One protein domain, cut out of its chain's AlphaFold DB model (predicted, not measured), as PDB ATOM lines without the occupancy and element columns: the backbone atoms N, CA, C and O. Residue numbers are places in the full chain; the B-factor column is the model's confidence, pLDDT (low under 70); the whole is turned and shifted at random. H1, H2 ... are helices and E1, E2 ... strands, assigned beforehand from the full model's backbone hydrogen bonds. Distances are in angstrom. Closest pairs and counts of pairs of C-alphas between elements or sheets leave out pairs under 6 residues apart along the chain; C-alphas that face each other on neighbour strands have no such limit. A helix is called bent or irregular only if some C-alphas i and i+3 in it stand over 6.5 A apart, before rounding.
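AT A GLANCE: This is residues 49 to 257 of the 265 residues of an uncharacterized protein of Chitinophagaceae bacterium (UniProt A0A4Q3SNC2). One large sheet of seven strands, twisted and curled like part of a barrel, has four helices over one face, in two layers. A small separate hairpin, E7 and E8, lies off one end, farthest from the middle. The printed part has 209 residues, with four named helices and nine named strands in the order H1 E1 E2 E3 E4 E5 H2 E6 H3 E7 E8 H4 E9. The large sheet runs E6 E4 E3 E2 E1 E5 E9, all antiparallel, and the class is mixed, helices and strands. The whole is compact, with a radius of gyration of the C-alphas of 16.7 A, and elongated, spanning 59 by 37 by 29 A.

IN THESE COORDINATES: H1, residues 66 to 75, begins at C-alpha 66 (75.772, 12.008, -18.684); it is neither bent nor irregular, but only just: C-alphas 70 and 73 are 6.2 A apart. A meander follows, each strand the antiparallel neighbour of the one before: E1, residues 82 to 90, 26.2 A; E2, 111 to 120, 29.9 A; E3, 123 to 133, 33.3 A; and E4, 138 to 145. E4 bends by 54 degrees at residue 141. E5, residues 154 to 164, bends by 82 degrees at 157. Then come H2, 166 to 178, 18.1 A; E6, 183 to 185; H3, 191 to 200; E7, 212 to 216; E8, 223 to 227; and H4, 231 to 240. E9, residues 247 to 256, bends by 102 degrees at 252 and ends at C-alpha 256 (94.728, 15.495, -11.251).

HOW THE PARTS SIT: Within hydrogen-bond range are N 86 and O 115, 2.8 A, between E1 and E2; N 129 and O 114, 2.8 A, between E3 and E2; N 142 and O 132, 2.8 A, between E4 and E3; N 184 and O 139, 2.7 A, between E6 and E4; N 87 and O 159, 2.8 A, between E1 and E5; and N 248 and O 160, 2.8 A, between E5 and E9. H3 is on the sheet; its closest C-alphas to E3 are Cys 191 and Phe 131, 4.7 A. H2 touches H3 at Val 172 and Ala 198, C-alphas 5.0 A apart, at a shallow tilt of 32 degrees, opposite ways. H1 and H2 only just touch, with 3 pairs of C-alphas within 8 A, the closest Leu 66 and Leu 177, 6.7 A. H1 lies over E3 at a height over the sheet of 8.5 A. H4 is on the sheet at a height over the sheet of 8.4 A, and it is close to H3 but not clearly touching, the closest C-alphas of the two being those of Pro 231 and Ala 192, 6.0 A apart. E7 and E8 pair through N 214 and O 225, 2.8 A. Every O i to N i+4 pair is within range in H2 and H3, 5 of 6 in H4 and 2 of 6 in H1, where 7 of 7 O i to N i+3 pairs are.

THE WHOLE: The C-alphas farthest apart, Ala 79 and Pro 221, are 58.7 A apart. The printed part has no cut; the links E1 to E2 and H3 to E7 are long. Confidence is under 70 at residues 49 to 60, 100, 102 to 107 and 215 to 224.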
ATOM      1  N   ASN A  49      95.800  38.174 -32.269       42.00
ATOM      2  CA  ASN A  49      94.784  38.899 -31.497       42.00
ATOM      3  C   ASN A  49      93.335  38.485 -31.829       42.00
ATOM      4  O   ASN A  49      92.738  39.013 -32.769       42.00
ATOM      5  N   ILE A  50      92.727  37.663 -30.972       38.66
ATOM      6  CA  ILE A  50      91.285  37.717 -30.710       38.66
ATOM      7  C   ILE A  50      91.066  37.523 -29.204       38.66
ATOM      8  O   ILE A  50      91.549  36.538 -28.648       38.66
ATOM      9  N   PRO A  51      90.356  38.432 -28.518       40.44
ATOM     10  CA  PRO A  51      90.133  38.327 -27.088       40.44
ATOM     11  C   PRO A  51      88.906  37.444 -26.833       40.44
ATOM     12  O   PRO A  51      87.850  37.917 -26.411       40.44
ATOM     13  N   PHE A  52      89.020  36.160 -27.158       45.91
ATOM     14  CA  PHE A  52      88.071  35.167 -26.674       45.91
ATOM     15  C   PHE A  52      88.475  34.761 -25.254       45.91
ATOM     16  O   PHE A  52      89.657  34.593 -24.966       45.91
ATOM     17  N   LEU A  53      87.490  34.645 -24.360       49.25
ATOM     18  CA  LEU A  53      87.633  33.841 -23.148       49.25
ATOM     19  C   LEU A  53      87.782  32.397 -23.625       49.25
ATOM     20  O   LEU A  53      86.808  31.823 -24.118       49.25
ATOM     21  N   TYR A  54      88.995  31.862 -23.562       51.72
ATOM     22  CA  TYR A  54      89.227  30.449 -23.800       51.72
ATOM     23  C   TYR A  54      88.784  29.676 -22.562       51.72
ATOM     24  O   TYR A  54      88.875  30.152 -21.430       51.72
ATOM     25  N   VAL A  55      88.228  28.503 -22.808       51.88
ATOM     26  CA  VAL A  55      87.821  27.556 -21.777       51.88
ATOM     27  C   VAL A  55      88.871  26.453 -21.788       51.88
ATOM     28  O   VAL A  55      89.328  26.100 -22.874       51.88
ATOM     29  N   ASP A  56      89.289  25.972 -20.612       51.41
ATOM     30  CA  ASP A  56      90.452  25.072 -20.476       51.41
ATOM     31  C   ASP A  56      90.315  23.754 -21.254       51.41
ATOM     32  O   ASP A  56      91.317  23.164 -21.646       51.41
ATOM     33  N   GLU A  57      89.092  23.318 -21.558       58.00
ATOM     34  CA  GLU A  57      88.852  22.185 -22.452       58.00
ATOM     35  C   GLU A  57      88.520  22.599 -23.880       58.00
ATOM     36  O   GLU A  57      87.925  23.652 -24.141       58.00
ATOM     37  N   ASN A  58      88.806  21.687 -24.815       59.00
ATOM     38  CA  ASN A  58      88.502  21.863 -26.223       59.00
ATOM     39  C   ASN A  58      87.016  22.149 -26.381       59.00
ATOM     40  O   ASN A  58      86.182  21.255 -26.248       59.00
ATOM     41  N   MET A  59      86.650  23.387 -26.696       59.19
ATOM     42  CA  MET A  59      85.243  23.752 -26.883       59.19
ATOM     43  C   MET A  59      84.583  22.918 -27.997       59.19
ATOM     44  O   MET A  59      83.361  22.823 -28.047       59.19
ATOM     45  N   PHE A  60      85.392  22.289 -28.859       60.22
ATOM     46  CA  PHE A  60      84.957  21.411 -29.938       60.22
ATOM     47  C   PHE A  60      84.797  19.939 -29.545       60.22
ATOM     48  O   PHE A  60      84.191  19.193 -30.316       60.22
ATOM     49  N   ASP A  61      85.298  19.513 -28.383       71.81
ATOM     50  CA  ASP A  61      85.081  18.136 -27.944       71.81
ATOM     51  C   ASP A  61      83.609  17.947 -27.570       71.81
ATOM     52  O   ASP A  61      83.026  18.793 -26.872       71.81
ATOM     53  N   PRO A  62      82.977  16.864 -28.053       82.50
ATOM     54  CA  PRO A  62      81.579  16.611 -27.779       82.50
ATOM     55  C   PRO A  62      81.363  16.365 -26.287       82.50
ATOM     56  O   PRO A  62      82.201  15.796 -25.592       82.50
ATOM     57  N   GLY A  63      80.189  16.767 -25.810       88.94
ATOM     58  CA  GLY A  63      79.718  16.385 -24.488       88.94
ATOM     59  C   GLY A  63      79.584  14.878 -24.316       88.94
ATOM     60  O   GLY A  63      79.366  14.143 -25.282       88.94
ATOM     61  N   ILE A  64      79.633  14.433 -23.066       93.69
ATOM     62  CA  ILE A  64      79.310  13.051 -22.710       93.69
ATOM     63  C   ILE A  64      77.792  12.853 -22.604       93.69
ATOM     64  O   ILE A  64      77.050  13.760 -22.220       93.69
ATOM     65  N   ASP A  65      77.326  11.629 -22.863       95.56
ATOM     66  CA  ASP A  65      76.004  11.190 -22.407       95.56
ATOM     67  C   ASP A  65      76.072  10.977 -20.891       95.56
ATOM     68  O   ASP A  65      76.532   9.939 -20.405       95.56
ATOM     69  N   LEU A  66      75.649  11.994 -20.137       96.31
ATOM     70  CA  LEU A  66      75.772  12.008 -18.684       96.31
ATOM     71  C   LEU A  66      75.029  10.837 -18.022       96.31
ATOM     72  O   LEU A  66      75.490  10.320 -17.005       96.31
ATOM     73  N   GLN A  67      73.902  10.392 -18.585       96.31
ATOM     74  CA  GLN A  67      73.152   9.269 -18.028       96.31
ATOM     75  C   GLN A  67      73.946   7.970 -18.155       96.31
ATOM     76  O   GLN A  67      74.125   7.275 -17.156       96.31
ATOM     77  N   LYS A  68      74.467   7.659 -19.347       95.81
ATOM     78  CA  LYS A  68      75.316   6.472 -19.559       95.81
ATOM     79  C   LYS A  68      76.603   6.532 -18.752       95.81
ATOM     80  O   LYS A  68      77.077   5.532 -18.222       95.81
ATOM     81  N   TYR A  69      77.163   7.724 -18.620       96.31
ATOM     82  CA  TYR A  69      78.348   7.945 -17.812       96.31
ATOM     83  C   TYR A  69      78.099   7.633 -16.329       96.31
ATOM     84  O   TYR A  69      78.829   6.854 -15.713       96.31
ATOM     85  N   MET A  70      76.998   8.128 -15.764       97.00
ATOM     86  CA  MET A  70      76.629   7.846 -14.372       97.00
ATOM     87  C   MET A  70      76.125   6.409 -14.158       97.00
ATOM     88  O   MET A  70      76.265   5.869 -13.058       97.00
ATOM     89  N   ASN A  71      75.603   5.744 -15.197       95.88
ATOM     90  CA  ASN A  71      75.195   4.337 -15.132       95.88
ATOM     91  C   ASN A  71      76.356   3.388 -14.799       95.88
ATOM     92  O   ASN A  71      76.104   2.292 -14.304       95.88
ATOM     93  N   CYS A  72      77.624   3.787 -14.966       95.25
ATOM     94  CA  CYS A  72      78.757   2.956 -14.544       95.25
ATOM     95  C   CYS A  72      78.679   2.518 -13.082       95.25
ATOM     96  O   CYS A  72      79.035   1.384 -12.756       95.25
ATOM     97  N   PHE A  73      78.127   3.355 -12.199       97.00
ATOM     98  CA  PHE A  73      77.978   3.007 -10.789       97.00
ATOM     99  C   PHE A  73      77.031   1.825 -10.537       97.00
ATOM    100  O   PHE A  73      77.104   1.225  -9.461       97.00
ATOM    101  N   SER A  74      76.168   1.450 -11.492       95.25
ATOM    102  CA  SER A  74      75.287   0.281 -11.361       95.25
ATOM    103  C   SER A  74      76.019  -1.049 -11.546       95.25
ATOM    104  O   SER A  74      75.460  -2.098 -11.238       95.25
ATOM    105  N   THR A  75      77.253  -1.030 -12.057       94.75
ATOM    106  CA  THR A  75      78.067  -2.244 -12.239       94.75
ATOM    107  C   THR A  75      78.692  -2.737 -10.927       94.75
ATOM    108  O   THR A  75      79.099  -3.894 -10.835       94.75
ATOM    109  N   ILE A  76      78.714  -1.891  -9.890       95.06
ATOM    110  CA  ILE A  76      79.127  -2.243  -8.528       95.06
ATOM    111  C   ILE A  76      77.869  -2.440  -7.663       95.06
ATOM    112  O   ILE A  76      76.998  -1.569  -7.672       95.06
ATOM    113  N   PRO A  77      77.737  -3.521  -6.872       95.44
ATOM    114  CA  PRO A  77      76.584  -3.710  -5.986       95.44
ATOM    115  C   PRO A  77      76.471  -2.620  -4.909       95.44
ATOM    116  O   PRO A  77      77.484  -2.178  -4.372       95.44
ATOM    117  N   ASP A  78      75.249  -2.224  -4.539       95.50
ATOM    118  CA  ASP A  78      75.017  -1.208  -3.493       95.50
ATOM    119  C   ASP A  78      75.267  -1.732  -2.072       95.50
ATOM    120  O   ASP A  78      75.677  -0.981  -1.183       95.50
ATOM    121  N   ALA A  79      74.986  -3.016  -1.833       95.38
ATOM    122  CA  ALA A  79      75.072  -3.616  -0.507       95.38
ATOM    123  C   ALA A  79      76.529  -3.652  -0.023       95.38
ATOM    124  O   ALA A  79      77.367  -4.326  -0.618       95.38
ATOM    125  N   GLY A  80      76.816  -2.930   1.063       94.38
ATOM    126  CA  GLY A  80      78.169  -2.796   1.613       94.38
ATOM    127  C   GLY A  80      79.055  -1.781   0.885       94.38
ATOM    128  O   GLY A  80      80.217  -1.639   1.257       94.38
ATOM    129  N   ALA A  81      78.527  -1.062  -0.113       97.50
ATOM    130  CA  ALA A  81      79.287  -0.041  -0.817       97.50
ATOM    131  C   ALA A  81      79.457   1.240   0.013       97.50
ATOM    132  O   ALA A  81      78.577   1.636   0.783       97.50
ATOM    133  N   THR A  82      80.575   1.921  -0.209       97.44
ATOM    134  CA  THR A  82      80.851   3.272   0.279       97.44
ATOM    135  C   THR A  82      80.838   4.257  -0.880       97.44
ATOM    136  O   THR A  82      81.243   3.919  -1.993       97.44
ATOM    137  N   TYR A  83      80.400   5.483  -0.602       98.12
ATOM    138  CA  TYR A  83      80.224   6.525  -1.606       98.12
ATOM    139  C   TYR A  83      80.991   7.780  -1.200       98.12
ATOM    140  O   TYR A  83      80.871   8.245  -0.060       98.12
ATOM    141  N   GLU A  84      81.737   8.334  -2.146       98.06
ATOM    142  CA  GLU A  84      82.487   9.575  -2.007       98.06
ATOM    143  C   GLU A  84      82.033  10.585  -3.061       98.06
ATOM    144  O   GLU A  84      81.775  10.235  -4.214       98.06
ATOM    145  N   VAL A  85      81.942  11.851  -2.658       98.50
ATOM    146  CA  VAL A  85      81.775  12.977  -3.582       98.50
ATOM    147  C   VAL A  85      82.831  14.018  -3.253       98.50
ATOM    148  O   VAL A  85      82.953  14.448  -2.101       98.50
ATOM    149  N   LYS A  86      83.576  14.431  -4.272       98.56
ATOM    150  CA  LYS A  86      84.663  15.398  -4.188       98.56
ATOM    151  C   LYS A  86      84.375  16.581  -5.096       98.56
ATOM    152  O   LYS A  86      84.127  16.398  -6.278       98.56
ATOM    153  N   LEU A  87      84.410  17.780  -4.530       98.75
ATOM    154  CA  LEU A  87      84.342  19.050  -5.242       98.75
ATOM    155  C   LEU A  87      85.758  19.550  -5.477       98.75
ATOM    156  O   LEU A  87      86.461  19.820  -4.504       98.75
ATOM    157  N   CYS A  88      86.155  19.653  -6.739       98.62
ATOM    158  CA  CYS A  88      87.494  20.027  -7.178       98.62
ATOM    159  C   CYS A  88      87.476  21.428  -7.793       98.62
ATOM    160  O   CYS A  88      86.516  21.795  -8.470       98.62
ATOM    161  N   VAL A  89      88.525  22.210  -7.543       97.69
ATOM    162  CA  VAL A  89      88.667  23.580  -8.051       97.69
ATOM    163  C   VAL A  89      90.031  23.775  -8.669       97.69
ATOM    164  O   VAL A  89      91.031  23.660  -7.958       97.69
ATOM    165  N   ASP A  90      90.037  24.170  -9.933       94.69
ATOM    166  CA  ASP A  90      91.188  24.699 -10.649       94.69
ATOM    167  C   ASP A  90      91.099  26.229 -10.723       94.69
ATOM    168  O   ASP A  90      90.088  26.793 -11.154       94.69
ATOM    169  N   ILE A  91      92.117  26.929 -10.226       90.81
ATOM    170  CA  ILE A  91      92.177  28.392 -10.304       90.81
ATOM    171  C   ILE A  91      92.888  28.807 -11.595       90.81
ATOM    172  O   ILE A  91      93.844  28.158 -11.987       90.81
ATOM    173  N   PRO A  92      92.532  29.953 -12.209       84.25
ATOM    174  CA  PRO A  92      93.124  30.372 -13.482       84.25
ATOM    175  C   PRO A  92      94.646  30.328 -13.514       84.25
ATOM    176  O   PRO A  92      95.257  29.965 -14.512       84.25
ATOM    177  N   VAL A  93      95.265  30.798 -12.428       83.25
ATOM    178  CA  VAL A  93      96.710  30.923 -12.326       83.25
ATOM    179  C   VAL A  93      97.163  30.235 -11.057       83.25
ATOM    180  O   VAL A  93      97.006  30.750  -9.946       83.25
ATOM    181  N   ASN A  94      97.761  29.070 -11.254       83.25
ATOM    182  CA  ASN A  94      98.379  28.268 -10.215       83.25
ATOM    183  C   ASN A  94      99.272  29.096  -9.289       83.25
ATOM    184  O   ASN A  94     100.112  29.876  -9.731       83.25
ATOM    185  N   GLY A  95      99.071  28.936  -7.981       81.31
ATOM    186  CA  GLY A  95      99.790  29.697  -6.953       81.31
ATOM    187  C   GLY A  95      99.325  31.149  -6.766       81.31
ATOM    188  O   GLY A  95      99.716  31.778  -5.784       81.31
ATOM    189  N   HIS A  96      98.440  31.662  -7.627       82.31
ATOM    190  CA  HIS A  96      97.935  33.037  -7.595       82.31
ATOM    191  C   HIS A  96      96.395  33.079  -7.484       82.31
ATOM    192  O   HIS A  96      95.706  33.530  -8.399       82.31
ATOM    193  N   PRO A  97      95.814  32.672  -6.337       81.19
ATOM    194  CA  PRO A  97      94.362  32.507  -6.154       81.19
ATOM    195  C   PRO A  97      93.535  33.804  -6.196       81.19
ATOM    196  O   PRO A  97      92.309  33.768  -6.065       81.19
ATOM    197  N   THR A  98      94.183  34.960  -6.321       78.94
ATOM    198  CA  THR A  98      93.527  36.263  -6.492       78.94
ATOM    199  C   THR A  98      93.474  36.708  -7.953       78.94
ATOM    200  O   THR A  98      92.705  37.614  -8.278       78.94
ATOM    201  N   TRP A  99      94.232  36.069  -8.849       77.12
ATOM    202  CA  TRP A  99      94.270  36.441 -10.260       77.12
ATOM    203  C   TRP A  99      93.029  35.914 -10.979       77.12
ATOM    204  O   TRP A  99      92.662  34.745 -10.873       77.12
ATOM    205  N   ALA A 100      92.354  36.811 -11.698       67.69
ATOM    206  CA  ALA A 100      91.049  36.534 -12.290       67.69
ATOM    207  C   ALA A 100      91.119  35.641 -13.534       67.69
ATOM    208  O   ALA A 100      90.172  34.912 -13.807       67.69
ATOM    209  N   PHE A 101      92.222  35.719 -14.280       73.50
ATOM    210  CA  PHE A 101      92.407  35.032 -15.553       73.50
ATOM    211  C   PHE A 101      93.884  34.762 -15.808       73.50
ATOM    212  O   PHE A 101      94.736  35.549 -15.382       73.50
ATOM    213  N   ASN A 102      94.165  33.721 -16.589       67.88
ATOM    214  CA  ASN A 102      95.498  33.451 -17.112       67.88
ATOM    215  C   ASN A 102      95.662  34.013 -18.530       67.88
ATOM    216  O   ASN A 102      95.164  33.409 -19.479       67.88
ATOM    217  N   PRO A 103      96.358  35.146 -18.730       62.44
ATOM    218  CA  PRO A 103      96.543  35.702 -20.068       62.44
ATOM    219  C   PRO A 103      97.502  34.869 -20.935       62.44
ATOM    220  O   PRO A 103      97.506  35.058 -22.146       62.44
ATOM    221  N   MET A 104      98.292  33.958 -20.349       59.78
ATOM    222  CA  MET A 104      99.183  33.063 -21.102       59.78
ATOM    223  C   MET A 104      98.422  31.878 -21.712       59.78
ATOM    224  O   MET A 104      98.801  31.406 -22.778       59.78
ATOM    225  N   ASN A 105      97.313  31.466 -21.087       59.09
ATOM    226  CA  ASN A 105      96.462  30.354 -21.526       59.09
ATOM    227  C   ASN A 105      95.065  30.853 -21.952       59.09
ATOM    228  O   ASN A 105      94.041  30.289 -21.587       59.09
ATOM    229  N   GLY A 106      94.998  31.971 -22.684       60.66
ATOM    230  CA  GLY A 106      93.746  32.405 -23.317       60.66
ATOM    231  C   GLY A 106      92.668  32.968 -22.375       60.66
ATOM    232  O   GLY A 106      91.481  32.885 -22.659       60.66
ATOM    233  N   PHE A 107      93.033  33.603 -21.266       68.00
ATOM    234  CA  PHE A 107      92.071  34.119 -20.283       68.00
ATOM    235  C   PHE A 107      91.131  33.051 -19.716       68.00
ATOM    236  O   PHE A 107      89.956  33.347 -19.487       68.00
ATOM    237  N   SER A 108      91.627  31.843 -19.444       76.56
ATOM    238  CA  SER A 108      90.812  30.875 -18.710       76.56
ATOM    239  C   SER A 108      90.337  31.470 -17.370       76.56
ATOM    240  O   SER A 108      91.146  32.070 -16.649       76.56
ATOM    241  N   PRO A 109      89.036  31.355 -17.029       79.94
ATOM    242  CA  PRO A 109      88.493  31.733 -15.728       79.94
ATOM    243  C   PRO A 109      88.733  30.673 -14.635       79.94
ATOM    244  O   PRO A 109      88.304  30.906 -13.498       79.94
ATOM    245  N   GLY A 110      89.419  29.567 -14.951       89.19
ATOM    246  CA  GLY A 110      89.545  28.363 -14.128       89.19
ATOM    247  C   GLY A 110      88.321  27.450 -14.239       89.19
ATOM    248  O   GLY A 110      87.338  27.781 -14.915       89.19
ATOM    249  N   HIS A 111      88.333  26.341 -13.499       94.12
ATOM    250  CA  HIS A 111      87.294  25.314 -13.576       94.12
ATOM    251  C   HIS A 111      86.861  24.768 -12.211       94.12
ATOM    252  O   HIS A 111      87.575  24.839 -11.209       94.12
ATOM    253  N   VAL A 112      85.640  24.238 -12.154       97.56
ATOM    254  CA  VAL A 112      85.118  23.522 -10.984       97.56
ATOM    255  C   VAL A 112      84.341  22.308 -11.462       97.56
ATOM    256  O   VAL A 112      83.417  22.427 -12.268       97.56
ATOM    257  N   PHE A 113      84.661  21.158 -10.889       98.25
ATOM    258  CA  PHE A 113      84.076  19.882 -11.270       98.25
ATOM    259  C   PHE A 113      83.856  18.984 -10.055       98.25
ATOM    260  O   PHE A 113      84.255  19.302  -8.928       98.25
ATOM    261  N   LEU A 114      83.169  17.866 -10.279       98.75
ATOM    262  CA  LEU A 114      82.937  16.846  -9.266       98.75
ATOM    263  C   LEU A 114      83.618  15.539  -9.655       98.75
ATOM    264  O   LEU A 114      83.470  15.096 -10.784       98.75
ATOM    265  N   THR A 115      84.253  14.875  -8.694       98.56
ATOM    266  CA  THR A 115      84.600  13.452  -8.788       98.56
ATOM    267  C   THR A 115      83.681  12.669  -7.858       98.56
ATOM    268  O   THR A 115      83.624  12.930  -6.654       98.56
ATOM    269  N   LEU A 116      82.941  11.716  -8.415       98.62
ATOM    270  CA  LEU A 116      82.084  10.796  -7.677       98.62
ATOM    271  C   LEU A 116      82.748   9.424  -7.666       98.62
ATOM    272  O   LEU A 116      83.148   8.944  -8.722       98.62
ATOM    273  N   THR A 117      82.817   8.775  -6.507       98.25
ATOM    274  CA  THR A 117      83.423   7.444  -6.377       98.25
ATOM    275  C   THR A 117      82.494   6.501  -5.620       98.25
ATOM    276  O   THR A 117      81.942   6.855  -4.576       98.25
ATOM    277  N   LYS A 118      82.339   5.278  -6.135       97.94
ATOM    278  CA  LYS A 118      81.647   4.172  -5.466       97.94
ATOM    279  C   LYS A 118      82.595   2.992  -5.332       97.94
ATOM    280  O   LYS A 118      83.130   2.517  -6.333       97.94
ATOM    281  N   THR A 119      82.715   2.473  -4.117       97.50
ATOM    282  CA  THR A 119      83.603   1.350  -3.799       97.50
ATOM    283  C   THR A 119      82.824   0.247  -3.103       97.50
ATOM    284  O   THR A 119      82.067   0.526  -2.179       97.50
ATOM    285  N   ASN A 120      83.023  -1.009  -3.502       97.19
ATOM    286  CA  ASN A 120      82.523  -2.179  -2.781       97.19
ATOM    287  C   ASN A 120      83.602  -3.270  -2.759       97.19
ATOM    288  O   ASN A 120      83.957  -3.839  -3.794       97.19
ATOM    289  N   GLY A 121      84.166  -3.534  -1.578       94.81
ATOM    290  CA  GLY A 121      85.314  -4.428  -1.439       94.81
ATOM    291  C   GLY A 121      86.517  -3.926  -2.245       94.81
ATOM    292  O   GLY A 121      87.018  -2.834  -1.994       94.81
ATOM    293  N   SER A 122      86.983  -4.727  -3.207       94.81
ATOM    294  CA  SER A 122      88.116  -4.391  -4.084       94.81
ATOM    295  C   SER A 122      87.719  -3.683  -5.383       94.81
ATOM    296  O   SER A 122      88.599  -3.325  -6.162       94.81
ATOM    297  N   GLN A 123      86.422  -3.530  -5.665       95.81
ATOM    298  CA  GLN A 123      85.941  -2.849  -6.866       95.81
ATOM    299  C   GLN A 123      85.698  -1.373  -6.558       95.81
ATOM    300  O   GLN A 123      85.078  -1.050  -5.545       95.81
ATOM    301  N   SER A 124      86.157  -0.492  -7.445       96.25
ATOM    302  CA  SER A 124      85.961   0.954  -7.349       96.25
ATOM    303  C   SER A 124      85.701   1.530  -8.734       96.25
ATOM    304  O   SER A 124      86.378   1.154  -9.689       96.25
ATOM    305  N   ILE A 125      84.731   2.433  -8.832       96.81
ATOM    306  CA  ILE A 125      84.483   3.259 -10.016       96.81
ATOM    307  C   ILE A 125      84.524   4.707  -9.573       96.81
ATOM    308  O   ILE A 125      83.874   5.060  -8.586       96.81
ATOM    309  N   SER A 126      85.252   5.525 -10.327       97.31
ATOM    310  CA  SER A 126      85.209   6.978 -10.232       97.31
ATOM    311  C   SER A 126      84.702   7.554 -11.544       97.31
ATOM    312  O   SER A 126      84.914   6.959 -12.595       97.31
ATOM    313  N   GLN A 127      84.012   8.683 -11.453       97.62
ATOM    314  CA  GLN A 127      83.582   9.489 -12.587       97.62
ATOM    315  C   GLN A 127      83.811  10.954 -12.243       97.62
ATOM    316  O   GLN A 127      83.229  11.459 -11.276       97.62
ATOM    317  N   SER A 128      84.665  11.624 -13.012       97.62
ATOM    318  CA  SER A 128      84.936  13.054 -12.873       97.62
ATOM    319  C   SER A 128      84.181  13.821 -13.956       97.62
ATOM    320  O   SER A 128      84.192  13.425 -15.118       97.62
ATOM    321  N   VAL A 129      83.439  14.860 -13.581       97.00
ATOM    322  CA  VAL A 129      82.539  15.556 -14.504       97.00
ATOM    323  C   VAL A 129      82.394  17.037 -14.181       97.00
ATOM    324  O   VAL A 129      82.189  17.425 -13.023       97.00
ATOM    325  N   GLY A 130      82.397  17.851 -15.229       96.12
ATOM    326  CA  GLY A 130      82.268  19.300 -15.150       96.12
ATOM    327  C   GLY A 130      81.382  19.849 -16.249       96.12
ATOM    328  O   GLY A 130      81.082  19.181 -17.238       96.12
ATOM    329  N   PHE A 131      80.896  21.067 -16.027       95.88
ATOM    330  CA  PHE A 131      79.938  21.726 -16.906       95.88
ATOM    331  C   PHE A 131      80.617  22.816 -17.730       95.88
ATOM    332  O   PHE A 131      81.161  23.774 -17.179       95.88
ATOM    333  N   TYR A 132      80.520  22.688 -19.046       92.50
ATOM    334  CA  TYR A 132      81.252  23.473 -20.027       92.50
ATOM    335  C   TYR A 132      80.301  24.169 -21.006       92.50
ATOM    336  O   TYR A 132      79.219  23.650 -21.298       92.50
ATOM    337  N   PRO A 133      80.677  25.335 -21.556       89.31
ATOM    338  CA  PRO A 133      79.996  25.884 -22.716       89.31
ATOM    339  C   PRO A 133      80.346  25.069 -23.961       89.31
ATOM    340  O   PRO A 133      81.484  24.642 -24.147       89.31
ATOM    341  N   THR A 134      79.388  24.934 -24.872       84.06
ATOM    342  CA  THR A 134      79.658  24.410 -26.223       84.06
ATOM    343  C   THR A 134      80.342  25.445 -27.121       84.06
ATOM    344  O   THR A 134      80.978  25.098 -28.108       84.06
ATOM    345  N   SER A 135      80.192  26.739 -26.816       78.75
ATOM    346  CA  SER A 135      80.852  27.844 -27.529       78.75
ATOM    347  C   SER A 135      80.783  29.157 -26.738       78.75
ATOM    348  O   SER A 135      79.784  29.445 -26.090       78.75
ATOM    349  N   GLY A 136      81.817  29.998 -26.786       74.38
ATOM    350  CA  GLY A 136      81.824  31.307 -26.113       74.38
ATOM    351  C   GLY A 136      81.411  31.310 -24.624       74.38
ATOM    352  O   GLY A 136      81.397  30.290 -23.944       74.38
ATOM    353  N   ALA A 137      81.064  32.495 -24.104       75.94
ATOM    354  CA  ALA A 137      80.703  32.692 -22.691       75.94
ATOM    355  C   ALA A 137      79.204  32.483 -22.384       75.94
ATOM    356  O   ALA A 137      78.813  32.444 -21.215       75.94
ATOM    357  N   ILE A 138      78.364  32.401 -23.421       82.75
ATOM    358  CA  ILE A 138      76.923  32.146 -23.335       82.75
ATOM    359  C   ILE A 138      76.543  31.219 -24.492       82.75
ATOM    360  O   ILE A 138      76.646  31.618 -25.650       82.75
ATOM    361  N   SER A 139      76.102  30.003 -24.186       81.31
ATOM    362  CA  SER A 139      75.788  28.966 -25.182       81.31
ATOM    363  C   SER A 139      75.029  27.807 -24.547       81.31
ATOM    364  O   SER A 139      74.884  27.780 -23.324       81.31
ATOM    365  N   PRO A 140      74.535  26.828 -25.325       89.88
ATOM    366  CA  PRO A 140      74.175  25.539 -24.749       89.88
ATOM    367  C   PRO A 140      75.322  25.018 -23.881       89.88
ATOM    368  O   PRO A 140      76.485  25.062 -24.298       89.88
ATOM    369  N   GLY A 141      75.003  24.591 -22.665       91.50
ATOM    370  CA  GLY A 141      75.962  23.928 -21.802       91.50
ATOM    371  C   GLY A 141      75.992  22.434 -22.069       91.50
ATOM    372  O   GLY A 141      75.061  21.868 -22.639       91.50
ATOM    373  N   THR A 142      77.082  21.804 -21.665       94.44
ATOM    374  CA  THR A 142      77.260  20.362 -21.754       94.44
ATOM    375  C   THR A 142      78.128  19.872 -20.609       94.44
ATOM    376  O   THR A 142      78.981  20.607 -20.115       94.44
ATOM    377  N   PHE A 143      77.936  18.622 -20.198       95.44
ATOM    378  CA  PHE A 143      78.881  17.958 -19.310       95.44
ATOM    379  C   PHE A 143      79.984  17.270 -20.111       95.44
ATOM    380  O   PHE A 143      79.740  16.804 -21.229       95.44
ATOM    381  N   LYS A 144      81.181  17.226 -19.531       93.69
ATOM    382  CA  LYS A 144      82.368  16.567 -20.083       93.69
ATOM    383  C   LYS A 144      83.107  15.796 -18.994       93.69
ATOM    384  O   LYS A 144      82.852  16.014 -17.808       93.69
ATOM    385  N   ASP A 145      83.935  14.851 -19.420       94.06
ATOM    386  CA  ASP A 145      84.705  13.978 -18.539       94.06
ATOM    387  C   ASP A 145      86.013  14.657 -18.121       94.06
ATOM    388  O   ASP A 145      86.977  14.669 -18.877       94.06
ATOM    389  N   ASP A 146      86.047  15.168 -16.890       93.69
ATOM    390  CA  ASP A 146      87.239  15.795 -16.305       93.69
ATOM    391  C   ASP A 146      88.265  14.767 -15.794       93.69
ATOM    392  O   ASP A 146      89.250  15.135 -15.164       93.69
ATOM    393  N   GLY A 147      88.033  13.469 -15.971       91.56
ATOM    394  CA  GLY A 147      88.891  12.384 -15.492       91.56
ATOM    395  C   GLY A 147      89.361  11.474 -16.613       91.56
ATOM    396  O   GLY A 147      89.616  10.302 -16.357       91.56
ATOM    397  N   SER A 148      89.463  11.970 -17.848       85.31
ATOM    398  CA  SER A 148      89.987  11.189 -18.969       85.31
ATOM    399  C   SER A 148      91.288  10.470 -18.599       85.31
ATOM    400  O   SER A 148      92.190  11.072 -18.016       85.31
ATOM    401  N   GLU A 149      91.379   9.181 -18.930       78.19
ATOM    402  CA  GLU A 149      92.471   8.303 -18.492       78.19
ATOM    403  C   GLU A 149      93.852   8.902 -18.810       78.19
ATOM    404  O   GLU A 149      94.157   9.202 -19.966       78.19
ATOM    405  N   ASN A 150      94.701   9.051 -17.787       72.56
ATOM    406  CA  ASN A 150      96.035   9.679 -17.859       72.56
ATOM    407  C   ASN A 150      96.051  11.187 -18.189       72.56
ATOM    408  O   ASN A 150      97.119  11.808 -18.176       72.56
ATOM    409  N   ASP A 151      94.890  11.798 -18.414       79.69
ATOM    410  CA  ASP A 151      94.734  13.215 -18.738       79.69
ATOM    411  C   ASP A 151      93.677  13.911 -17.870       79.69
ATOM    412  O   ASP A 151      93.063  14.886 -18.279       79.69
ATOM    413  N   GLY A 152      93.458  13.409 -16.651       85.50
ATOM    414  CA  GLY A 152      92.515  14.012 -15.715       85.50
ATOM    415  C   GLY A 152      92.815  15.493 -15.464       85.50
ATOM    416  O   GLY A 152      93.979  15.896 -15.341       85.50
ATOM    417  N   HIS A 153      91.751  16.281 -15.355       90.69
ATOM    418  CA  HIS A 153      91.796  17.720 -15.168       90.69
ATOM    419  C   HIS A 153      92.506  18.079 -13.865       90.69
ATOM    420  O   HIS A 153      92.347  17.418 -12.829       90.69
ATOM    421  N   GLU A 154      93.324  19.120 -13.911       93.38
ATOM    422  CA  GLU A 154      94.031  19.603 -12.736       93.38
ATOM    423  C   GLU A 154      93.060  20.209 -11.711       93.38
ATOM    424  O   GLU A 154      91.979  20.685 -12.038       93.38
ATOM    425  N   TYR A 155      93.437  20.190 -10.433       95.62
ATOM    426  CA  TYR A 155      92.824  21.033  -9.418       95.62
ATOM    427  C   TYR A 155      93.818  21.450  -8.328       95.62
ATOM    428  O   TYR A 155      94.777  20.742  -7.990       95.62
ATOM    429  N   ASN A 156      93.536  22.595  -7.702       96.81
ATOM    430  CA  ASN A 156      94.374  23.208  -6.670       96.81
ATOM    431  C   ASN A 156      93.771  23.194  -5.262       96.81
ATOM    432  O   ASN A 156      94.469  23.449  -4.268       96.81
ATOM    433  N   ALA A 157      92.473  22.921  -5.157       98.00
ATOM    434  CA  ALA A 157      91.782  22.722  -3.891       98.00
ATOM    435  C   ALA A 157      90.613  21.745  -4.042       98.00
ATOM    436  O   ALA A 157      90.043  21.608  -5.124       98.00
ATOM    437  N   SER A 158      90.237  21.089  -2.944       98.44
ATOM    438  CA  SER A 158      89.070  20.212  -2.923       98.44
ATOM    439  C   SER A 158      88.369  20.132  -1.566       98.44
ATOM    440  O   SER A 158      88.972  20.349  -0.507       98.44
ATOM    441  N   LEU A 159      87.082  19.779  -1.609       98.38
ATOM    442  CA  LEU A 159      86.296  19.296  -0.470       98.38
ATOM    443  C   LEU A 159      85.789  17.891  -0.778       98.38
ATOM    444  O   LEU A 159      85.212  17.674  -1.835       98.38
ATOM    445  N   THR A 160      85.969  16.946   0.143       98.19
ATOM    446  CA  THR A 160      85.585  15.542  -0.070       98.19
ATOM    447  C   THR A 160      84.681  15.047   1.047       98.19
ATOM    448  O   THR A 160      85.037  15.161   2.217       98.19
ATOM    449  N   ILE A 161      83.533  14.463   0.703       97.19
ATOM    450  CA  ILE A 161      82.673  13.725   1.636       97.19
ATOM    451  C   ILE A 161      82.999  12.236   1.483       97.19
ATOM    452  O   ILE A 161      82.567  11.628   0.515       97.19
ATOM    453  N   ASN A 162      83.727  11.642   2.433       88.44
ATOM    454  CA  ASN A 162      84.299  10.286   2.291       88.44
ATOM    455  C   ASN A 162      83.329   9.131   2.644       88.44
ATOM    456  O   ASN A 162      83.706   7.961   2.622       88.44
ATOM    457  N   SER A 163      82.105   9.420   3.096       88.19
ATOM    458  CA  SER A 163      81.157   8.396   3.581       88.19
ATOM    459  C   SER A 163      79.710   8.862   3.454       88.19
ATOM    460  O   SER A 163      79.012   9.111   4.442       88.19
ATOM    461  N   LEU A 164      79.271   9.032   2.214       95.06
ATOM    462  CA  LEU A 164      77.923   9.467   1.887       95.06
ATOM    463  C   LEU A 164      76.948   8.268   1.868       95.06
ATOM    464  O   LEU A 164      77.308   7.193   1.389       95.06
ATOM    465  N   PRO A 165      75.702   8.407   2.361       95.44
ATOM    466  CA  PRO A 165      74.665   7.408   2.114       95.44
ATOM    467  C   PRO A 165      74.351   7.300   0.616       95.44
ATOM    468  O   PRO A 165      74.381   8.310  -0.089       95.44
ATOM    469  N   ALA A 166      73.946   6.117   0.146       97.19
ATOM    470  CA  ALA A 166      73.583   5.890  -1.259       97.19
ATOM    471  C   ALA A 166      72.528   6.889  -1.778       97.19
ATOM    472  O   ALA A 166      72.618   7.379  -2.899       97.19
ATOM    473  N   SER A 167      71.554   7.261  -0.940       97.44
ATOM    474  CA  SER A 167      70.544   8.270  -1.283       97.44
ATOM    475  C   SER A 167      71.134   9.667  -1.496       97.44
ATOM    476  O   SER A 167      70.693  10.384  -2.392       97.44
ATOM    477  N   GLY A 168      72.147  10.051  -0.715       97.81
ATOM    478  CA  GLY A 168      72.884  11.296  -0.917       97.81
ATOM    479  C   GLY A 168      73.664  11.261  -2.226       97.81
ATOM    480  O   GLY A 168      73.561  12.184  -3.025       97.81
ATOM    481  N   PHE A 169      74.372  10.161  -2.490       98.25
ATOM    482  CA  PHE A 169      75.125   9.982  -3.734       98.25
ATOM    483  C   PHE A 169      74.216  10.087  -4.965       98.25
ATOM    484  O   PHE A 169      74.480  10.865  -5.881       98.25
ATOM    485  N   ASN A 170      73.067   9.409  -4.921       98.19
ATOM    486  CA  ASN A 170      72.048   9.508  -5.960       98.19
ATOM    487  C   ASN A 170      71.469  10.923  -6.080       98.19
ATOM    488  O   ASN A 170      71.174  11.353  -7.187       98.19
ATOM    489  N   SER A 171      71.338  11.676  -4.983       98.50
ATOM    490  CA  SER A 171      70.871  13.070  -5.039       98.50
ATOM    491  C   SER A 171      71.836  13.970  -5.817       98.50
ATOM    492  O   SER A 171      71.383  14.825  -6.574       98.50
ATOM    493  N   VAL A 172      73.150  13.746  -5.692       98.69
ATOM    494  CA  VAL A 172      74.165  14.457  -6.490       98.69
ATOM    495  C   VAL A 172      74.027  14.101  -7.971       98.69
ATOM    496  O   VAL A 172      73.931  14.999  -8.805       98.69
ATOM    497  N   ILE A 173      73.933  12.807  -8.299       98.50
ATOM    498  CA  ILE A 173      73.753  12.335  -9.684       98.50
ATOM    499  C   ILE A 173      72.480  12.924 -10.307       98.50
ATOM    500  O   ILE A 173      72.522  13.464 -11.410       98.50
ATOM    501  N   GLN A 174      71.351  12.864  -9.598       98.50
ATOM    502  CA  GLN A 174      70.081  13.401 -10.093       98.50
ATOM    503  C   GLN A 174      70.126  14.920 -10.272       98.50
ATOM    504  O   GLN A 174      69.516  15.433 -11.208       98.50
ATOM    505  N   ASN A 175      70.873  15.646  -9.431       98.56
ATOM    506  CA  ASN A 175      71.077  17.077  -9.627       98.56
ATOM    507  C   ASN A 175      71.823  17.367 -10.938       98.56
ATOM    508  O   ASN A 175      71.368  18.194 -11.721       98.56
ATOM    509  N   LEU A 176      72.914  16.645 -11.214       98.44
ATOM    510  CA  LEU A 176      73.667  16.793 -12.462       98.44
ATOM    511  C   LEU A 176      72.796  16.466 -13.689       98.44
ATOM    512  O   LEU A 176      72.728  17.257 -14.629       98.44
ATOM    513  N   LEU A 177      72.060  15.350 -13.652       98.31
ATOM    514  CA  LEU A 177      71.167  14.928 -14.739       98.31
ATOM    515  C   LEU A 177      70.038  15.927 -15.010       98.31
ATOM    516  O   LEU A 177      69.687  16.150 -16.170       98.31
ATOM    517  N   ALA A 178      69.487  16.550 -13.967       98.25
ATOM    518  CA  ALA A 178      68.444  17.565 -14.104       98.25
ATOM    519  C   ALA A 178      68.926  18.826 -14.843       98.25
ATOM    520  O   ALA A 178      68.102  19.556 -15.385       98.25
ATOM    521  N   HIS A 179      70.242  19.055 -14.889       97.31
ATOM    522  CA  HIS A 179      70.862  20.242 -15.476       97.31
ATOM    523  C   HIS A 179      71.690  19.948 -16.738       97.31
ATOM    524  O   HIS A 179      72.405  20.822 -17.224       97.31
ATOM    525  N   GLN A 180      71.587  18.740 -17.305       95.12
ATOM    526  CA  GLN A 180      72.396  18.309 -18.458       95.12
ATOM    527  C   GLN A 180      72.156  19.107 -19.748       95.12
ATOM    528  O   GLN A 180      73.017  19.123 -20.618       95.12
ATOM    529  N   ASN A 181      71.005  19.776 -19.855       94.81
ATOM    530  CA  ASN A 181      70.609  20.574 -21.019       94.81
ATOM    531  C   ASN A 181      70.545  22.076 -20.710       94.81
ATOM    532  O   ASN A 181      69.976  22.848 -21.486       94.81
ATOM    533  N   ASP A 182      71.063  22.502 -19.558       97.25
ATOM    534  CA  ASP A 182      71.005  23.902 -19.168       97.25
ATOM    535  C   ASP A 182      71.916  24.756 -20.060       97.25
ATOM    536  O   ASP A 182      72.953  24.322 -20.558       97.25
ATOM    537  N   GLN A 183      71.546  26.020 -20.251       95.62
ATOM    538  CA  GLN A 183      72.361  26.964 -21.006       95.62
ATOM    539  C   GLN A 183      73.550  27.431 -20.164       95.62
ATOM    540  O   GLN A 183      73.347  28.040 -19.114       95.62
ATOM    541  N   TYR A 184      74.777  27.231 -20.633       92.94
ATOM    542  CA  TYR A 184      75.953  27.816 -20.007       92.94
ATOM    543  C   TYR A 184      75.920  29.345 -20.092       92.94
ATOM    544  O   TYR A 184      75.624  29.947 -21.130       92.94
ATOM    545  N   ASN A 185      76.262  29.984 -18.982       91.00
ATOM    546  CA  ASN A 185      76.469  31.415 -18.883       91.00
ATOM    547  C   ASN A 185      77.588  31.675 -17.873       91.00
ATOM    548  O   ASN A 185      77.419  31.408 -16.686       91.00
ATOM    549  N   LEU A 186      78.706  32.245 -18.324       86.44
ATOM    550  CA  LEU A 186      79.875  32.495 -17.477       86.44
ATOM    551  C   LEU A 186      79.541  33.272 -16.190       86.44
ATOM    552  O   LEU A 186      80.159  33.052 -15.155       86.44
ATOM    553  N   GLU A 187      78.562  34.174 -16.239       86.38
ATOM    554  CA  GLU A 187      78.214  35.060 -15.129       86.38
ATOM    555  C   GLU A 187      77.203  34.439 -14.154       86.38
ATOM    556  O   GLU A 187      77.242  34.730 -12.961       86.38
ATOM    557  N   THR A 188      76.286  33.596 -14.628       92.69
ATOM    558  CA  THR A 188      75.111  33.165 -13.837       92.69
ATOM    559  C   THR A 188      74.873  31.661 -13.812       92.69
ATOM    560  O   THR A 188      74.135  31.176 -12.956       92.69
ATOM    561  N   ASN A 189      75.487  30.914 -14.725       94.88
ATOM    562  CA  ASN A 189      75.326  29.478 -14.838       94.88
ATOM    563  C   ASN A 189      76.564  28.810 -15.464       94.88
ATOM    564  O   ASN A 189      76.554  28.435 -16.638       94.88
ATOM    565  N   ASN A 190      77.633  28.682 -14.685       92.88
ATOM    566  CA  ASN A 190      78.914  28.134 -15.129       92.88
ATOM    567  C   ASN A 190      79.281  26.819 -14.406       92.88
ATOM    568  O   ASN A 190      78.468  26.244 -13.673       92.88
ATOM    569  N   CYS A 191      80.514  26.347 -14.602       96.00
ATOM    570  CA  CYS A 191      81.068  25.160 -13.945       96.00
ATOM    571  C   CYS A 191      80.940  25.212 -12.412       96.00
ATOM    572  O   CYS A 191      80.410  24.285 -11.795       96.00
ATOM    573  N   ALA A 192      81.306  26.344 -11.800       96.81
ATOM    574  CA  ALA A 192      81.202  26.558 -10.361       96.81
ATOM    575  C   ALA A 192      79.750  26.514  -9.879       96.81
ATOM    576  O   ALA A 192      79.468  25.858  -8.879       96.81
ATOM    577  N   ASN A 193      78.814  27.151 -10.593       97.50
ATOM    578  CA  ASN A 193      77.394  27.081 -10.243       97.50
ATOM    579  C   ASN A 193      76.907  25.629 -10.171       97.50
ATOM    580  O   ASN A 193      76.305  25.238  -9.169       97.50
ATOM    581  N   ARG A 194      77.177  24.831 -11.211       97.88
ATOM    582  CA  ARG A 194      76.654  23.463 -11.317       97.88
ATOM    583  C   ARG A 194      77.287  22.510 -10.321       97.88
ATOM    584  O   ARG A 194      76.562  21.802  -9.625       97.88
ATOM    585  N   ALA A 195      78.608  22.545 -10.186       98.50
ATOM    586  CA  ALA A 195      79.308  21.695  -9.234       98.50
ATOM    587  C   ALA A 195      78.918  22.023  -7.781       98.50
ATOM    588  O   ALA A 195      78.623  21.115  -7.002       98.50
ATOM    589  N   ILE A 196      78.828  23.312  -7.418       98.38
ATOM    590  CA  ILE A 196      78.402  23.735  -6.074       98.38
ATOM    591  C   ILE A 196      76.948  23.342  -5.812       98.38
ATOM    592  O   ILE A 196      76.642  22.864  -4.723       98.38
ATOM    593  N   GLN A 197      76.047  23.518  -6.781       98.19
ATOM    594  CA  GLN A 197      74.641  23.148  -6.617       98.19
ATOM    595  C   GLN A 197      74.480  21.642  -6.365       98.19
ATOM    596  O   GLN A 197      73.771  21.255  -5.435       98.19
ATOM    597  N   ALA A 198      75.175  20.807  -7.138       98.56
ATOM    598  CA  ALA A 198      75.150  19.362  -6.964       98.56
ATOM    599  C   ALA A 198      75.791  18.936  -5.632       98.56
ATOM    600  O   ALA A 198      75.221  18.120  -4.911       98.56
ATOM    601  N   PHE A 199      76.915  19.543  -5.233       98.38
ATOM    602  CA  PHE A 199      77.544  19.281  -3.933       98.38
ATOM    603  C   PHE A 199      76.655  19.710  -2.750       98.38
ATOM    604  O   PHE A 199      76.527  18.991  -1.758       98.38
ATOM    605  N   ASN A 200      75.965  20.848  -2.873       97.50
ATOM    606  CA  ASN A 200      75.015  21.366  -1.883       97.50
ATOM    607  C   ASN A 200      73.785  20.476  -1.674       97.50
ATOM    608  O   ASN A 200      73.107  20.636  -0.661       97.50
ATOM    609  N   ALA A 201      73.523  19.504  -2.554       97.06
ATOM    610  CA  ALA A 201      72.500  18.488  -2.311       97.06
ATOM    611  C   ALA A 201      72.825  17.599  -1.093       97.06
ATOM    612  O   ALA A 201      71.932  16.941  -0.560       97.06
ATOM    613  N   VAL A 202      74.092  17.562  -0.656       96.00
ATOM    614  CA  VAL A 202      74.571  16.627   0.375       96.00
ATOM    615  C   VAL A 202      75.436  17.249   1.469       96.00
ATOM    616  O   VAL A 202      75.795  16.552   2.422       96.00
ATOM    617  N   VAL A 203      75.752  18.545   1.390       93.31
ATOM    618  CA  VAL A 203      76.468  19.267   2.452       93.31
ATOM    619  C   VAL A 203      75.537  20.185   3.243       93.31
ATOM    620  O   VAL A 203      74.663  20.853   2.696       93.31
ATOM    621  N   SER A 204      75.740  20.223   4.561       89.75
ATOM    622  CA  SER A 204      75.037  21.121   5.475       89.75
ATOM    623  C   SER A 204      76.030  21.751   6.463       89.75
ATOM    624  O   SER A 204      76.744  21.002   7.138       89.75
ATOM    625  N   PRO A 205      76.054  23.089   6.611       90.31
ATOM    626  CA  PRO A 205      75.292  24.062   5.821       90.31
ATOM    627  C   PRO A 205      75.731  24.076   4.342       90.31
ATOM    628  O   PRO A 205      76.866  23.692   4.051       90.31
ATOM    629  N   PRO A 206      74.855  24.501   3.411       93.88
ATOM    630  CA  PRO A 206      75.222  24.615   2.004       93.88
ATOM    631  C   PRO A 206      76.344  25.640   1.819       93.88
ATOM    632  O   PRO A 206      76.414  26.647   2.530       93.88
ATOM    633  N   LEU A 207      77.203  25.404   0.832       94.69
ATOM    634  CA  LEU A 207      78.212  26.360   0.402       94.69
ATOM    635  C   LEU A 207      77.511  27.562  -0.233       94.69
ATOM    636  O   LEU A 207      76.820  27.431  -1.245       94.69
ATOM    637  N   VAL A 208      77.701  28.736   0.365       91.06
ATOM    638  CA  VAL A 208      77.206  30.014  -0.153       91.06
ATOM    639  C   VAL A 208      78.401  30.934  -0.334       91.06
ATOM    640  O   VAL A 208      79.050  31.326   0.638       91.06
ATOM    641  N   LEU A 209      78.707  31.258  -1.586       90.94
ATOM    642  CA  LEU A 209      79.829  32.124  -1.926       90.94
ATOM    643  C   LEU A 209      79.314  33.506  -2.338       90.94
ATOM    644  O   LEU A 209      78.259  33.607  -2.971       90.94
ATOM    645  N   PRO A 210      80.060  34.576  -2.019       84.38
ATOM    646  CA  PRO A 210      79.781  35.894  -2.560       84.38
ATOM    647  C   PRO A 210      80.117  35.946  -4.055       84.38
ATOM    648  O   PRO A 210      81.043  35.278  -4.519       84.38
ATOM    649  N   THR A 211      79.431  36.828  -4.780       83.75
ATOM    650  CA  THR A 211      79.734  37.111  -6.186       83.75
ATOM    651  C   THR A 211      81.189  37.553  -6.367       83.75
ATOM    652  O   THR A 211      81.760  38.280  -5.541       83.75
ATOM    653  N   TYR A 212      81.787  37.167  -7.484       82.38
ATOM    654  CA  TYR A 212      83.105  37.610  -7.910       82.38
ATOM    655  C   TYR A 212      82.978  38.685  -8.981       82.38
ATOM    656  O   TYR A 212      82.174  38.541  -9.893       82.38
ATOM    657  N   THR A 213      83.761  39.758  -8.893       77.56
ATOM    658  CA  THR A 213      83.846  40.757  -9.965       77.56
ATOM    659  C   THR A 213      85.254  40.742 -10.523       77.56
ATOM    660  O   THR A 213      86.210  40.999  -9.795       77.56
ATOM    661  N   ALA A 214      85.352  40.435 -11.808       71.56
ATOM    662  CA  ALA A 214      86.585  40.385 -12.558       71.56
ATOM    663  C   ALA A 214      86.682  41.609 -13.471       71.56
ATOM    664  O   ALA A 214      85.714  41.985 -14.139       71.56
ATOM    665  N   ILE A 215      87.863  42.221 -13.514       66.69
ATOM    666  CA  ILE A 215      88.202  43.244 -14.502       66.69
ATOM    667  C   ILE A 215      88.953  42.527 -15.620       66.69
ATOM    668  O   ILE A 215      89.921  41.823 -15.343       66.69
ATOM    669  N   VAL A 216      88.515  42.698 -16.869       65.50
ATOM    670  CA  VAL A 216      89.187  42.145 -18.055       65.50
ATOM    671  C   VAL A 216      89.889  43.298 -18.785       65.50
ATOM    672  O   VAL A 216      89.310  43.900 -19.693       65.50
ATOM    673  N   PRO A 217      91.119  43.675 -18.382       52.31
ATOM    674  CA  PRO A 217      91.769  44.904 -18.851       52.31
ATOM    675  C   PRO A 217      92.242  44.845 -20.309       52.31
ATOM    676  O   PRO A 217      92.608  45.870 -20.878       52.31
ATOM    677  N   LEU A 218      92.258  43.658 -20.920       58.66
ATOM    678  CA  LEU A 218      92.729  43.450 -22.291       58.66
ATOM    679  C   LEU A 218      91.619  43.552 -23.352       58.66
ATOM    680  O   LEU A 218      91.922  43.559 -24.541       58.66
ATOM    681  N   LEU A 219      90.359  43.723 -22.938       56.50
ATOM    682  CA  LEU A 219      89.250  44.103 -23.814       56.50
ATOM    683  C   LEU A 219      89.068  45.623 -23.771       56.50
ATOM    684  O   LEU A 219      89.010  46.196 -22.687       56.50
ATOM    685  N   LEU A 220      88.979  46.286 -24.928       51.53
ATOM    686  CA  LEU A 220      88.612  47.703 -25.017       51.53
ATOM    687  C   LEU A 220      87.217  47.844 -25.652       51.53
ATOM    688  O   LEU A 220      87.019  47.330 -26.752       51.53
ATOM    689  N   PRO A 221      86.266  48.545 -25.001       60.72
ATOM    690  CA  PRO A 221      86.378  49.150 -23.668       60.72
ATOM    691  C   PRO A 221      86.534  48.087 -22.567       60.72
ATOM    692  O   PRO A 221      86.035  46.972 -22.732       60.72
ATOM    693  N   VAL A 222      87.217  48.444 -21.464       63.28
ATOM    694  CA  VAL A 222      87.441  47.548 -20.310       63.28
ATOM    695  C   VAL A 222      86.120  46.913 -19.908       63.28
ATOM    696  O   VAL A 222      85.148  47.613 -19.624       63.28
ATOM    697  N   GLN A 223      86.091  45.584 -19.897       63.09
ATOM    698  CA  GLN A 223      84.911  44.836 -19.495       63.09
ATOM    699  C   GLN A 223      84.999  44.511 -18.005       63.09
ATOM    700  O   GLN A 223      86.031  44.052 -17.511       63.09
ATOM    701  N   ILE A 224      83.895  44.736 -17.298       69.38
ATOM    702  CA  ILE A 224      83.696  44.280 -15.923       69.38
ATOM    703  C   ILE A 224      82.706  43.126 -15.993       69.38
ATOM    704  O   ILE A 224      81.620  43.272 -16.554       69.38
ATOM    705  N   LYS A 225      83.095  41.977 -15.450       73.94
ATOM    706  CA  LYS A 225      82.279  40.765 -15.434       73.94
ATOM    707  C   LYS A 225      82.001  40.365 -13.999       73.94
ATOM    708  O   LYS A 225      82.930  40.266 -13.200       73.94
ATOM    709  N   THR A 226      80.736  40.123 -13.672       82.12
ATOM    710  CA  THR A 226      80.338  39.665 -12.340       82.12
ATOM    711  C   THR A 226      79.844  38.233 -12.429       82.12
ATOM    712  O   THR A 226      78.815  37.964 -13.034       82.12
ATOM    713  N   MET A 227      80.580  37.314 -11.814       84.88
ATOM    714  CA  MET A 227      80.236  35.899 -11.749       84.88
ATOM    715  C   MET A 227      79.559  35.600 -10.414       84.88
ATOM    716  O   MET A 227      80.078  35.950  -9.352       84.88
ATOM    717  N   GLN A 228      78.393  34.958 -10.451       89.69
ATOM    718  CA  GLN A 228      77.660  34.553  -9.252       89.69
ATOM    719  C   GLN A 228      78.468  33.564  -8.417       89.69
ATOM    720  O   GLN A 228      78.552  33.714  -7.201       89.69
ATOM    721  N   GLN A 229      79.072  32.584  -9.085       92.69
ATOM    722  CA  GLN A 229      79.994  31.605  -8.524       92.69
ATOM    723  C   GLN A 229      81.241  31.591  -9.407       92.69
ATOM    724  O   GLN A 229      81.126  31.712 -10.626       92.69
ATOM    725  N   SER A 230      82.429  31.479  -8.815       90.88
ATOM    726  CA  SER A 230      83.674  31.396  -9.582       90.88
ATOM    727  C   SER A 230      84.668  30.434  -8.927       90.88
ATOM    728  O   SER A 230      84.646  30.304  -7.695       90.88
ATOM    729  N   PRO A 231      85.561  29.801  -9.710       93.31
ATOM    730  CA  PRO A 231      86.612  28.936  -9.174       93.31
ATOM    731  C   PRO A 231      87.459  29.632  -8.099       93.31
ATOM    732  O   PRO A 231      87.642  29.109  -7.006       93.31
ATOM    733  N   GLN A 232      87.867  30.882  -8.327       89.56
ATOM    734  CA  GLN A 232      88.653  31.692  -7.385       89.56
ATOM    735  C   GLN A 232      87.916  31.900  -6.060       89.56
ATOM    736  O   GLN A 232      88.499  31.753  -4.984       89.56
ATOM    737  N   ARG A 233      86.619  32.237  -6.107       90.88
ATOM    738  CA  ARG A 233      85.826  32.410  -4.882       90.88
ATOM    739  C   ARG A 233      85.639  31.099  -4.148       90.88
ATOM    740  O   ARG A 233      85.675  31.110  -2.919       90.88
ATOM    741  N   LEU A 234      85.473  29.995  -4.869       95.56
ATOM    742  CA  LEU A 234      85.362  28.684  -4.248       95.56
ATOM    743  C   LEU A 234      86.680  28.268  -3.613       95.56
ATOM    744  O   LEU A 234      86.676  27.883  -2.452       95.56
ATOM    745  N   TYR A 235      87.809  28.467  -4.289       95.44
ATOM    746  CA  TYR A 235      89.133  28.257  -3.716       95.44
ATOM    747  C   TYR A 235      89.309  29.048  -2.410       95.44
ATOM    748  O   TYR A 235      89.594  28.464  -1.365       95.44
ATOM    749  N   GLN A 236      89.051  30.362  -2.427       92.44
ATOM    750  CA  GLN A 236      89.135  31.225  -1.237       92.44
ATOM    751  C   GLN A 236      88.177  30.786  -0.119       92.44
ATOM    752  O   GLN A 236      88.503  30.882   1.069       92.44
ATOM    753  N   HIS A 237      86.987  30.306  -0.480       93.88
ATOM    754  CA  HIS A 237      86.039  29.752   0.477       93.88
ATOM    755  C   HIS A 237      86.598  28.474   1.111       93.88
ATOM    756  O   HIS A 237      86.632  28.370   2.336       93.88
ATOM    757  N   ILE A 238      87.111  27.542   0.302       95.75
ATOM    758  CA  ILE A 238      87.720  26.291   0.763       95.75
ATOM    759  C   ILE A 238      88.900  26.592   1.693       95.75
ATOM    760  O   ILE A 238      88.958  26.016   2.777       95.75
ATOM    761  N   GLN A 239      89.783  27.546   1.367       94.19
ATOM    762  CA  GLN A 239      90.895  27.953   2.245       94.19
ATOM    763  C   GLN A 239      90.442  28.169   3.694       94.19
ATOM    764  O   GLN A 239      91.030  27.610   4.624       94.19
ATOM    765  N   ASN A 240      89.337  28.888   3.868       92.25
ATOM    766  CA  ASN A 240      88.794  29.251   5.173       92.25
ATOM    767  C   ASN A 240      87.775  28.242   5.726       92.25
ATOM    768  O   ASN A 240      87.431  28.311   6.908       92.25
ATOM    769  N   PHE A 241      87.322  27.290   4.906       92.25
ATOM    770  CA  PHE A 241      86.337  26.282   5.281       92.25
ATOM    771  C   PHE A 241      86.843  25.440   6.453       92.25
ATOM    772  O   PHE A 241      87.967  24.928   6.425       92.25
ATOM    773  N   GLN A 242      86.009  25.301   7.480       90.00
ATOM    774  CA  GLN A 242      86.292  24.481   8.653       90.00
ATOM    775  C   GLN A 242      85.556  23.146   8.495       90.00
ATOM    776  O   GLN A 242      84.339  23.104   8.692       90.00
ATOM    777  N   PRO A 243      86.249  22.072   8.079       82.38
ATOM    778  CA  PRO A 243      85.605  20.792   7.841       82.38
ATOM    779  C   PRO A 243      84.972  20.213   9.109       82.38
ATOM    780  O   PRO A 243      85.550  20.264  10.195       82.38
ATOM    781  N   SER A 244      83.797  19.601   8.954       84.00
ATOM    782  CA  SER A 244      83.284  18.655   9.949       84.00
ATOM    783  C   SER A 244      84.050  17.331   9.862       84.00
ATOM    784  O   SER A 244      84.780  17.093   8.903       84.00
ATOM    785  N   SER A 245      83.829  16.408  10.800       81.69
ATOM    786  CA  SER A 245      84.466  15.080  10.769       81.69
ATOM    787  C   SER A 245      84.164  14.249   9.513       81.69
ATOM    788  O   SER A 245      84.856  13.269   9.257       81.69
ATOM    789  N   LYS A 246      83.139  14.612   8.731       87.31
ATOM    790  CA  LYS A 246      82.731  13.898   7.510       87.31
ATOM    791  C   LYS A 246      83.328  14.473   6.227       87.31
ATOM    792  O   LYS A 246      83.251  13.814   5.192       87.31
ATOM    793  N   ILE A 247      83.874  15.688   6.286       94.44
ATOM    794  CA  ILE A 247      84.390  16.405   5.120       94.44
ATOM    795  C   ILE A 247      85.892  16.559   5.289       94.44
ATOM    796  O   ILE A 247      86.337  17.087   6.297       94.44
ATOM    797  N   SER A 248      86.688  16.133   4.318       95.44
ATOM    798  CA  SER A 248      88.107  16.486   4.258       95.44
ATOM    799  C   SER A 248      88.323  17.646   3.292       95.44
ATOM    800  O   SER A 248      87.523  17.891   2.386       95.44
ATOM    801  N   LYS A 249      89.403  18.394   3.519       96.12
ATOM    802  CA  LYS A 249      89.787  19.566   2.733       96.12
ATOM    803  C   LYS A 249      91.230  19.431   2.261       96.12
ATOM    804  O   LYS A 249      92.093  19.071   3.060       96.12
ATOM    805  N   GLN A 250      91.494  19.829   1.020       96.88
ATOM    806  CA  GLN A 250      92.841  20.039   0.483       96.88
ATOM    807  C   GLN A 250      92.931  21.420  -0.179       96.88
ATOM    808  O   GLN A 250      91.967  21.879  -0.785       96.88
ATOM    809  N   VAL A 251      94.066  22.108  -0.033       96.06
ATOM    810  CA  VAL A 251      94.292  23.483  -0.516       96.06
ATOM    811  C   VAL A 251      95.761  23.656  -0.869       96.06
ATOM    812  O   VAL A 251      96.616  23.167  -0.134       96.06
ATOM    813  N   GLY A 252      96.051  24.411  -1.932       91.50
ATOM    814  CA  GLY A 252      97.432  24.729  -2.320       91.50
ATOM    815  C   GLY A 252      98.171  23.510  -2.863       91.50
ATOM    816  O   GLY A 252      99.386  23.410  -2.738       91.50
ATOM    817  N   ILE A 253      97.407  22.569  -3.407       92.75
ATOM    818  CA  ILE A 253      97.899  21.357  -4.045       92.75
ATOM    819  C   ILE A 253      97.921  21.554  -5.562       92.75
ATOM    820  O   ILE A 253      97.452  22.568  -6.074       92.75
ATOM    821  N   LYS A 254      98.480  20.578  -6.269       92.38
ATOM    822  CA  LYS A 254      98.391  20.445  -7.720       92.38
ATOM    823  C   LYS A 254      98.217  18.959  -8.007       92.38
ATOM    824  O   LYS A 254      99.195  18.215  -7.978       92.38
ATOM    825  N   LEU A 255      96.971  18.514  -8.112       93.94
ATOM    826  CA  LEU A 255      96.612  17.111  -8.333       93.94
ATOM    827  C   LEU A 255      95.736  17.004  -9.581       93.94
ATOM    828  O   LEU A 255      95.148  17.995  -9.998       93.94
ATOM    829  N   LYS A 256      95.650  15.804 -10.155       94.06
ATOM    830  CA  LYS A 256      94.728  15.495 -11.251       94.06
ATOM    831  C   LYS A 256      93.485  14.791 -10.723       94.06
ATOM    832  O   LYS A 256      93.560  14.075  -9.718       94.06
ATOM    833  N   ALA A 257      92.360  15.006 -11.396       94.56
ATOM    834  CA  ALA A 257      91.128  14.263 -11.192       94.56
ATOM    835  C   ALA A 257      91.387  12.749 -11.211       94.56
ATOM    836  O   ALA A 257      92.322  12.273 -11.855       94.56
TER     837      ALA A 257